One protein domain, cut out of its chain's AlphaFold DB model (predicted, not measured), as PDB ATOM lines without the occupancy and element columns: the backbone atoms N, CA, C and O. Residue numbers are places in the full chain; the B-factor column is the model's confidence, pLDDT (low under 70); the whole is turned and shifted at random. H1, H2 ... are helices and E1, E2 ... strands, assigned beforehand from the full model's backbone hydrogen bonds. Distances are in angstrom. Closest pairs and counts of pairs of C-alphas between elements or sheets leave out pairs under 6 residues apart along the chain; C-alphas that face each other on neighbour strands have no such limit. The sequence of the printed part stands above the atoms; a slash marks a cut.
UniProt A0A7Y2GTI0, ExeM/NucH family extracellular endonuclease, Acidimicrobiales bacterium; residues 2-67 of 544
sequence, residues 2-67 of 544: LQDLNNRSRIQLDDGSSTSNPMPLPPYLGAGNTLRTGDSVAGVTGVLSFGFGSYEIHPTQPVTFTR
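AT A GLANCE: This is residues 2 to 67 of the 544 residues of the protein "ExeM/NucH family extracellular endonuclease" of Acidimicrobiales bacterium (UniProt A0A7Y2GTI0). This is a domain with little regular structure: from a short helix, H1, at one end, residues 9 to 45 loop widely before a two-stranded hairpin, E1 and E2. Short pairings tie residues 12 to 13 to residues 56 to 57 of E2, parallel, and residues 40 to 41 to residues 65 to 66, antiparallel; residues 18 to 24 stick out. The 66 printed residues run H1, E1, E2, mixed in class, with only 19 in named elements. The whole is only just compact, close to loose, with a radius of gyration of the C-alphas of 12.9 A and spans of 33 by 25 by 23 A.

IN THESE COORDINATES: H1, residues 2 to 8, begins at C-alpha (5.575, -3.582, 16.421). E1, residues 46 to 51, is 14.5 A long. E2, residues 54 to 59, is 15.5 A long and ends at C-alpha (1.269, -31.742, 14.764).

HOW THE PARTS SIT: E1 and E2 form an antiparallel hairpin at 151 degrees, with N 47 and O 58 2.9 A apart, within hydrogen-bond range. H1 and E2 are apart. In H1 every O i to N i+4 pair is within hydrogen-bond range.

THE WHOLE: The farthest C-alphas, of Leu 2 and Pro 24, are 36.5 A apart. The printed part has no cut; the link from H1 to E1 is long, 37 residues. No printed residue is under pLDDT 70.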
ATOM      1  N   LEU A   2       6.601  -2.657  16.931       81.44
ATOM      2  CA  LEU A   2       5.575  -3.582  16.421       81.44
ATOM      3  C   LEU A   2       6.163  -4.770  15.637       81.44
ATOM      4  O   LEU A   2       5.839  -5.908  15.942       81.44
ATOM      5  N   GLN A   3       7.117  -4.523  14.733       82.38
ATOM      6  CA  GLN A   3       7.864  -5.578  14.027       82.38
ATOM      7  C   GLN A   3       8.491  -6.612  14.981       82.38
ATOM      8  O   GLN A   3       8.397  -7.815  14.762       82.38
ATOM      9  N   ASP A   4       9.138  -6.149  16.055       84.88
ATOM     10  CA  ASP A   4       9.742  -7.023  17.070       84.88
ATOM     11  C   ASP A   4       8.671  -7.830  17.821       84.88
ATOM     12  O   ASP A   4       8.837  -9.029  18.043       84.88
ATOM     13  N   LEU A   5       7.533  -7.210  18.150       87.81
ATOM     14  CA  LEU A   5       6.398  -7.924  18.729       87.81
ATOM     15  C   LEU A   5       5.865  -9.008  17.781       87.81
ATOM     16  O   LEU A   5       5.683 -10.136  18.236       87.81
ATOM     17  N   ASN A   6       5.679  -8.702  16.495       87.25
ATOM     18  CA  ASN A   6       5.234  -9.659  15.477       87.25
ATOM     19  C   ASN A   6       6.207 -10.838  15.370       87.25
ATOM     20  O   ASN A   6       5.797 -11.993  15.482       87.25
ATOM     21  N   ASN A   7       7.511 -10.554  15.277       84.94
ATOM     22  CA  ASN A   7       8.556 -11.579  15.205       84.94
ATOM     23  C   ASN A   7       8.542 -12.516  16.422       84.94
ATOM     24  O   ASN A   7       8.753 -13.719  16.277       84.94
ATOM     25  N   ARG A   8       8.272 -11.989  17.625       88.38
ATOM     26  CA  ARG A   8       8.170 -12.796  18.854       88.38
ATOM     27  C   ARG A   8       6.815 -13.477  19.049       88.38
ATOM     28  O   ARG A   8       6.722 -14.363  19.895       88.38
ATOM     29  N   SER A   9       5.785 -13.064  18.315       90.25
ATOM     30  CA  SER A   9       4.407 -13.559  18.454       90.25
ATOM     31  C   SER A   9       4.020 -14.535  17.342       90.25
ATOM     32  O   SER A   9       2.839 -14.789  17.125       90.25
ATOM     33  N   ARG A  10       5.012 -15.097  16.642       90.19
ATOM     34  CA  ARG A  10       4.811 -16.062  15.562       90.19
ATOM     35  C   ARG A  10       5.185 -17.471  16.007       90.19
ATOM     36  O   ARG A  10       6.232 -17.696  16.611       90.19
ATOM     37  N   ILE A  11       4.348 -18.423  15.619       91.81
ATOM     38  CA  ILE A  11       4.656 -19.849  15.638       91.81
ATOM     39  C   ILE A  11       4.282 -20.432  14.279       91.81
ATOM     40  O   ILE A  11       3.229 -20.109  13.733       91.81
ATOM     41  N   GLN A  12       5.165 -21.236  13.703       91.81
ATOM     42  CA  GLN A  12       4.919 -21.888  12.423       91.81
ATOM     43  C   GLN A  12       4.258 -23.246  12.659       91.81
ATOM     44  O   GLN A  12       4.712 -24.033  13.488       91.81
ATOM     45  N   LEU A  13       3.176 -23.521  11.933       91.38
ATOM     46  CA  LEU A  13       2.616 -24.863  11.846       91.38
ATOM     47  C   LEU A  13       3.354 -25.611  10.736       91.38
ATOM     48  O   LEU A  13       3.304 -25.191   9.584       91.38
ATOM     49  N   ASP A  14       4.047 -26.685  11.091       89.38
ATOM     50  CA  ASP A  14       4.937 -27.405  10.184       89.38
ATOM     51  C   ASP A  14       4.331 -28.759   9.780       89.38
ATOM     52  O   ASP A  14       3.796 -29.491  10.616       89.38
ATOM     53  N   ASP A  15       4.386 -29.098   8.492       85.31
ATOM     54  CA  ASP A  15       3.842 -30.351   7.950       85.31
ATOM     55  C   ASP A  15       4.848 -31.522   7.973       85.31
ATOM     56  O   ASP A  15       4.520 -32.640   7.565       85.31
ATOM     57  N   GLY A  16       6.061 -31.294   8.482       84.88
ATOM     58  CA  GLY A  16       7.148 -32.264   8.571       84.88
ATOM     59  C   GLY A  16       7.867 -32.526   7.247       84.88
ATOM     60  O   GLY A  16       8.633 -33.492   7.165       84.88
ATOM     61  N   SER A  17       7.626 -31.719   6.207       84.62
ATOM     62  CA  SER A  17       8.152 -31.917   4.857       84.62
ATOM     63  C   SER A  17       8.941 -30.702   4.373       84.62
ATOM     64  O   SER A  17       8.454 -29.582   4.336       84.62
ATOM     65  N   SER A  18      10.160 -30.928   3.879       84.88
ATOM     66  CA  SER A  18      10.924 -29.898   3.157       84.88
ATOM     67  C   SER A  18      10.582 -29.837   1.662       84.88
ATOM     68  O   SER A  18      11.311 -29.222   0.884       84.88
ATOM     69  N   THR A  19       9.552 -30.565   1.224       86.06
ATOM     70  CA  THR A  19       9.145 -30.619  -0.185       86.06
ATOM     71  C   THR A  19       8.349 -29.370  -0.515       86.06
ATOM     72  O   THR A  19       7.305 -29.136   0.084       86.06
ATOM     73  N   SER A  20       8.805 -28.585  -1.487       83.44
ATOM     74  CA  SER A  20       8.009 -27.485  -2.031       83.44
ATOM     75  C   SER A  20       6.810 -28.035  -2.802       83.44
ATOM     76  O   SER A  20       6.955 -28.989  -3.565       83.44
ATOM     77  N   ASN A  21       5.641 -27.420  -2.613       79.44
ATOM     78  CA  ASN A  21       4.399 -27.773  -3.306       79.44
ATOM     79  C   ASN A  21       4.053 -29.285  -3.220       79.44
ATOM     80  O   ASN A  21       3.848 -29.927  -4.254       79.44
ATOM     81  N   PRO A  22       4.016 -29.885  -2.004       81.25
ATOM     82  CA  PRO A  22       3.864 -31.330  -1.840       81.25
ATOM     83  C   PRO A  22       2.474 -31.812  -2.254       81.25
ATOM     84  O   PRO A  22       1.477 -31.254  -1.814       81.25
ATOM     85  N   MET A  23       2.416 -32.906  -3.016       79.38
ATOM     86  CA  MET A  23       1.172 -33.591  -3.381       79.38
ATOM     87  C   MET A  23       1.029 -34.925  -2.621       79.38
ATOM     88  O   MET A  23       1.959 -35.738  -2.669       79.38
ATOM     89  N   PRO A  24      -0.128 -35.220  -1.993       78.94
ATOM     90  CA  PRO A  24      -1.314 -34.366  -1.884       78.94
ATOM     91  C   PRO A  24      -1.072 -33.138  -0.993       78.94
ATOM     92  O   PRO A  24      -0.230 -33.191  -0.098       78.94
ATOM     93  N   LEU A  25      -1.856 -32.078  -1.226       78.88
ATOM     94  CA  LEU A  25      -1.894 -30.880  -0.384       78.88
ATOM     95  C   LEU A  25      -1.974 -31.256   1.106       78.88
ATOM     96  O   LEU A  25      -2.738 -32.169   1.455       78.88
ATOM     97  N   PRO A  26      -1.252 -30.547   1.997       76.50
ATOM     98  CA  PRO A  26      -1.433 -30.705   3.432       76.50
ATOM     99  C   PRO A  26      -2.917 -30.559   3.806       76.50
ATOM    100  O   PRO A  26      -3.605 -29.697   3.251       76.50
ATOM    101  N   PRO A  27      -3.441 -31.371   4.744       74.94
ATOM    102  CA  PRO A  27      -4.874 -31.469   5.033       74.94
ATOM    103  C   PRO A  27      -5.396 -30.287   5.873       74.94
ATOM    104  O   PRO A  27      -6.227 -30.465   6.760       74.94
ATOM    105  N   TYR A  28      -4.870 -29.088   5.635       79.00
ATOM    106  CA  TYR A  28      -5.165 -27.865   6.380       79.00
ATOM    107  C   TYR A  28      -6.106 -26.920   5.627       79.00
ATOM    108  O   TYR A  28      -6.581 -25.946   6.203       79.00
ATOM    109  N   LEU A  29      -6.386 -27.207   4.354       78.25
ATOM    110  CA  LEU A  29      -7.278 -26.400   3.529       78.25
ATOM    111  C   LEU A  29      -8.749 -26.701   3.840       78.25
ATOM    112  O   LEU A  29      -9.131 -27.856   4.047       78.25
ATOM    113  N   GLY A  30      -9.568 -25.649   3.876       74.38
ATOM    114  CA  GLY A  30     -11.007 -25.725   4.126       74.38
ATOM    115  C   GLY A  30     -11.852 -25.670   2.850       74.38
ATOM    116  O   GLY A  30     -11.400 -26.006   1.754       74.38
ATOM    117  N   ALA A  31     -13.106 -25.225   2.990       70.56
ATOM    118  CA  ALA A  31     -13.973 -24.922   1.849       70.56
ATOM    119  C   ALA A  31     -13.300 -23.907   0.903       70.56
ATOM    120  O   ALA A  31     -12.596 -23.009   1.358       70.56
ATOM    121  N   GLY A  32     -13.491 -24.073  -0.410       73.06
ATOM    122  CA  GLY A  32     -12.794 -23.267  -1.423       73.06
ATOM    123  C   GLY A  32     -11.312 -23.622  -1.609       73.06
ATOM    124  O   GLY A  32     -10.619 -22.912  -2.324       73.06
ATOM    125  N   ASN A  33     -10.826 -24.709  -0.985       80.44
ATOM    126  CA  ASN A  33      -9.420 -25.131  -0.996       80.44
ATOM    127  C   ASN A  33      -8.452 -24.029  -0.520       80.44
ATOM    128  O   ASN A  33      -7.329 -23.936  -1.006       80.44
ATOM    129  N   THR A  34      -8.877 -23.213   0.452       88.44
ATOM    130  CA  THR A  34      -8.079 -22.103   0.990       88.44
ATOM    131  C   THR A  34      -7.995 -22.106   2.521       88.44
ATOM    132  O   THR A  34      -8.821 -22.708   3.223       88.44
ATOM    133  N   LEU A  35      -6.962 -21.430   3.022       90.38
ATOM    134  CA  LEU A  35      -6.787 -20.972   4.395       90.38
ATOM    135  C   LEU A  35      -6.340 -19.507   4.321       90.38
ATOM    136  O   LEU A  35      -5.290 -19.231   3.742       90.38
ATOM    137  N   ARG A  36      -7.140 -18.590   4.869       92.44
ATOM    138  CA  ARG A  36      -6.936 -17.146   4.756       92.44
ATOM    139  C   ARG A  36      -6.289 -16.608   6.027       92.44
ATOM    140  O   ARG A  36      -6.536 -17.119   7.124       92.44
ATOM    141  N   THR A  37      -5.477 -15.563   5.896       91.81
ATOM    142  CA  THR A  37      -5.022 -14.788   7.061       91.81
ATOM    143  C   THR A  37      -6.249 -14.331   7.856       91.81
ATOM    144  O   THR A  37      -7.245 -13.928   7.273       91.81
ATOM    145  N   GLY A  38      -6.227 -14.468   9.184       90.69
ATOM    146  CA  GLY A  38      -7.388 -14.194  10.040       90.69
ATOM    147  C   GLY A  38      -8.239 -15.422  10.397       90.69
ATOM    148  O   GLY A  38      -8.986 -15.354  11.370       90.69
ATOM    149  N   ASP A  39      -8.086 -16.563   9.714       92.94
ATOM    150  CA  ASP A  39      -8.633 -17.832  10.213       92.94
ATOM    151  C   ASP A  39      -7.927 -18.274  11.499       92.94
ATOM    152  O   ASP A  39      -6.722 -18.063  11.680       92.94
ATOM    153  N   SER A  40      -8.664 -18.938  12.392       92.44
ATOM    154  CA  SER A  40      -8.132 -19.355  13.687       92.44
ATOM    155  C   SER A  40      -7.944 -20.863  13.802       92.44
ATOM    156  O   SER A  40      -8.538 -21.676  13.095       92.44
ATOM    157  N   VAL A  41      -7.089 -21.256  14.739       92.25
ATOM    158  CA  VAL A  41      -6.896 -22.646  15.142       92.25
ATOM    159  C   VAL A  41      -6.724 -22.699  16.651       92.25
ATOM    160  O   VAL A  41      -6.036 -21.868  17.244       92.25
ATOM    161  N   ALA A  42      -7.343 -23.688  17.289       92.50
ATOM    162  CA  ALA A  42      -7.244 -23.902  18.725       92.50
ATOM    163  C   ALA A  42      -6.823 -25.341  19.035       92.50
ATOM    164  O   ALA A  42      -7.104 -26.270  18.282       92.50
ATOM    165  N   GLY A  43      -6.153 -25.535  20.173       91.94
ATOM    166  CA  GLY A  43      -5.828 -26.874  20.676       91.94
ATOM    167  C   GLY A  43      -4.792 -27.650  19.854       91.94
ATOM    168  O   GLY A  43      -4.758 -28.879  19.939       91.94
ATOM    169  N   VAL A  44      -3.938 -26.967  19.080       93.75
ATOM    170  CA  VAL A  44      -2.862 -27.619  18.316       93.75
ATOM    171  C   VAL A  44      -1.958 -28.400  19.272       93.75
ATOM    172  O   VAL A  44      -1.337 -27.833  20.170       93.75
ATOM    173  N   THR A  45      -1.890 -29.717  19.077       94.69
ATOM    174  CA  THR A  45      -1.055 -30.621  19.876       94.69
ATOM    175  C   THR A  45       0.055 -31.184  19.003       94.69
ATOM    176  O   THR A  45      -0.197 -31.914  18.042       94.69
ATOM    177  N   GLY A  46       1.302 -30.886  19.350       94.69
ATOM    178  CA  GLY A  46       2.451 -31.301  18.561       94.69
ATOM    179  C   GLY A  46       3.766 -31.214  19.317       94.69
ATOM    180  O   GLY A  46       3.812 -30.810  20.480       94.69
ATOM    181  N   VAL A  47       4.838 -31.614  18.640       95.94
ATOM    182  CA  VAL A  47       6.203 -31.423  19.134       95.94
ATOM    183  C   VAL A  47       6.620 -29.993  18.809       95.94
ATOM    184  O   VAL A  47       6.629 -29.617  17.641       95.94
ATOM    185  N   LEU A  48       6.958 -29.211  19.837       95.94
ATOM    186  CA  LEU A  48       7.572 -27.896  19.664       95.94
ATOM    187  C   LEU A  48       9.054 -28.075  19.325       95.94
ATOM    188  O   LEU A  48       9.797 -28.705  20.084       95.94
ATOM    189  N   SER A  49       9.479 -27.502  18.212       94.75
ATOM    190  CA  SER A  49      10.865 -27.477  17.754       94.75
ATOM    191  C   SER A  49      11.285 -26.037  17.429       94.75
ATOM    192  O   SER A  49      10.498 -25.090  17.518       94.75
ATOM    193  N   PHE A  50      12.569 -25.861  17.127       92.69
ATOM    194  CA  PHE A  50      13.101 -24.615  16.593       92.69
ATOM    195  C   PHE A  50      13.948 -24.952  15.368       92.69
ATOM    196  O   PHE A  50      14.964 -25.647  15.489       92.69
ATOM    197  N   GLY A  51      13.513 -24.478  14.207       88.81
ATOM    198  CA  GLY A  51      14.076 -24.768  12.892       88.81
ATOM    199  C   GLY A  51      14.036 -23.513  12.027       88.81
ATOM    200  O   GLY A  51      13.235 -22.622  12.270       88.81
ATOM    201  N   PHE A  52      14.982 -23.367  11.093       86.00
ATOM    202  CA  PHE A  52      14.998 -22.275  10.098       86.00
ATOM    203  C   PHE A  52      14.743 -20.847  10.641       86.00
ATOM    204  O   PHE A  52      14.256 -19.975   9.927       86.00
ATOM    205  N   GLY A  53      15.100 -20.586  11.906       87.31
ATOM    206  CA  GLY A  53      14.903 -19.292  12.569       87.31
ATOM    207  C   GLY A  53      13.519 -19.059  13.191       87.31
ATOM    208  O   GLY A  53      13.274 -17.954  13.665       87.31
ATOM    209  N   SER A  54      12.637 -20.061  13.227       89.69
ATOM    210  CA  SER A  54      11.275 -19.974  13.769       89.69
ATOM    211  C   SER A  54      11.003 -21.060  14.815       89.69
ATOM    212  O   SER A  54      11.557 -22.158  14.765       89.69
ATOM    213  N   TYR A  55      10.127 -20.759  15.778       93.12
ATOM    214  CA  TYR A  55       9.496 -21.801  16.588       93.12
ATOM    215  C   TYR A  55       8.421 -22.496  15.757       93.12
ATOM    216  O   TYR A  55       7.585 -21.831  15.142       93.12
ATOM    217  N   GLU A  56       8.436 -23.822  15.767       94.12
ATOM    218  CA  GLU A  56       7.601 -24.667  14.917       94.12
ATOM    219  C   GLU A  56       6.826 -25.672  15.776       94.12
ATOM    220  O   GLU A  56       7.361 -26.241  16.729       94.12
ATOM    221  N   ILE A  57       5.559 -25.912  15.443       94.88
ATOM    222  CA  ILE A  57       4.796 -27.042  15.974       94.88
ATOM    223  C   ILE A  57       4.646 -28.064  14.858       94.88
ATOM    224  O   ILE A  57       4.002 -27.772  13.853       94.88
ATOM    225  N   HIS A  58       5.158 -29.276  15.083       92.56
ATOM    226  CA  HIS A  58       4.870 -30.445  14.248       92.56
ATOM    227  C   HIS A  58       3.664 -31.196  14.836       92.56
ATOM    228  O   HIS A  58       3.796 -31.812  15.906       92.56
ATOM    229  N   PRO A  59       2.476 -31.147  14.206       92.44
ATOM    230  CA  PRO A  59       1.269 -31.742  14.764       92.44
ATOM    231  C   PRO A  59       1.396 -33.254  14.954       92.44
ATOM    232  O   PRO A  59       1.870 -33.981  14.087       92.44
ATOM    233  N   THR A  60       0.929 -33.744  16.102       93.12
ATOM    234  CA  THR A  60       0.817 -35.190  16.396       93.12
ATOM    235  C   THR A  60      -0.632 -35.674  16.373       93.12
ATOM    236  O   THR A  60      -0.898 -36.864  16.534       93.12
ATOM    237  N   GLN A  61      -1.562 -34.740  16.192       91.19
ATOM    238  CA  GLN A  61      -2.998 -34.940  16.054       91.19
ATOM    239  C   GLN A  61      -3.486 -34.137  14.840       91.19
ATOM    240  O   GLN A  61      -2.818 -33.171  14.459       91.19
ATOM    241  N   PRO A  62      -4.633 -34.499  14.237       87.88
ATOM    242  CA  PRO A  62      -5.244 -33.692  13.189       87.88
ATOM    243  C   PRO A  62      -5.446 -32.242  13.641       87.88
ATOM    244  O   PRO A  62      -5.904 -31.995  14.757       87.88
ATOM    245  N   VAL A  63      -5.111 -31.296  12.766       89.88
ATOM    246  CA  VAL A  63      -5.347 -29.866  12.981       89.88
ATOM    247  C   VAL A  63      -6.634 -29.483  12.268       89.88
ATOM    248  O   VAL A  63      -6.874 -29.909  11.141       89.88
ATOM    249  N   THR A  64      -7.482 -28.703  12.926       88.25
ATOM    250  CA  THR A  64      -8.735 -28.216  12.345       88.25
ATOM    251  C   THR A  64      -8.809 -26.714  12.536       88.25
ATOM    252  O   THR A  64      -8.746 -26.234  13.667       88.25
ATOM    253  N   PHE A  65      -8.925 -25.994  11.426       91.12
ATOM    254  CA  PHE A  65      -9.071 -24.545  11.409       91.12
ATOM    255  C   PHE A  65     -10.546 -24.142  11.489       91.12
ATOM    256  O   PHE A  65     -11.418 -24.817  10.934       91.12
ATOM    257  N   THR A  66     -10.803 -23.021  12.154       90.81
ATOM    258  CA  THR A  66     -12.073 -22.297  12.113       90.81
ATOM    259  C   THR A  66     -11.988 -21.227  11.031       90.81
ATOM    260  O   THR A  66     -11.007 -20.492  10.945       90.81
ATOM    261  N   ARG A  67     -13.026 -21.155  10.196       88.31
ATOM    262  CA  ARG A  67     -13.144 -20.209   9.083       88.31
ATOM    263  C   ARG A  67     -13.706 -18.874   9.568       88.31
ATOM    264  O   ARG A  67     -14.886 -18.604   9.361       88.31
TER     265      ARG A  67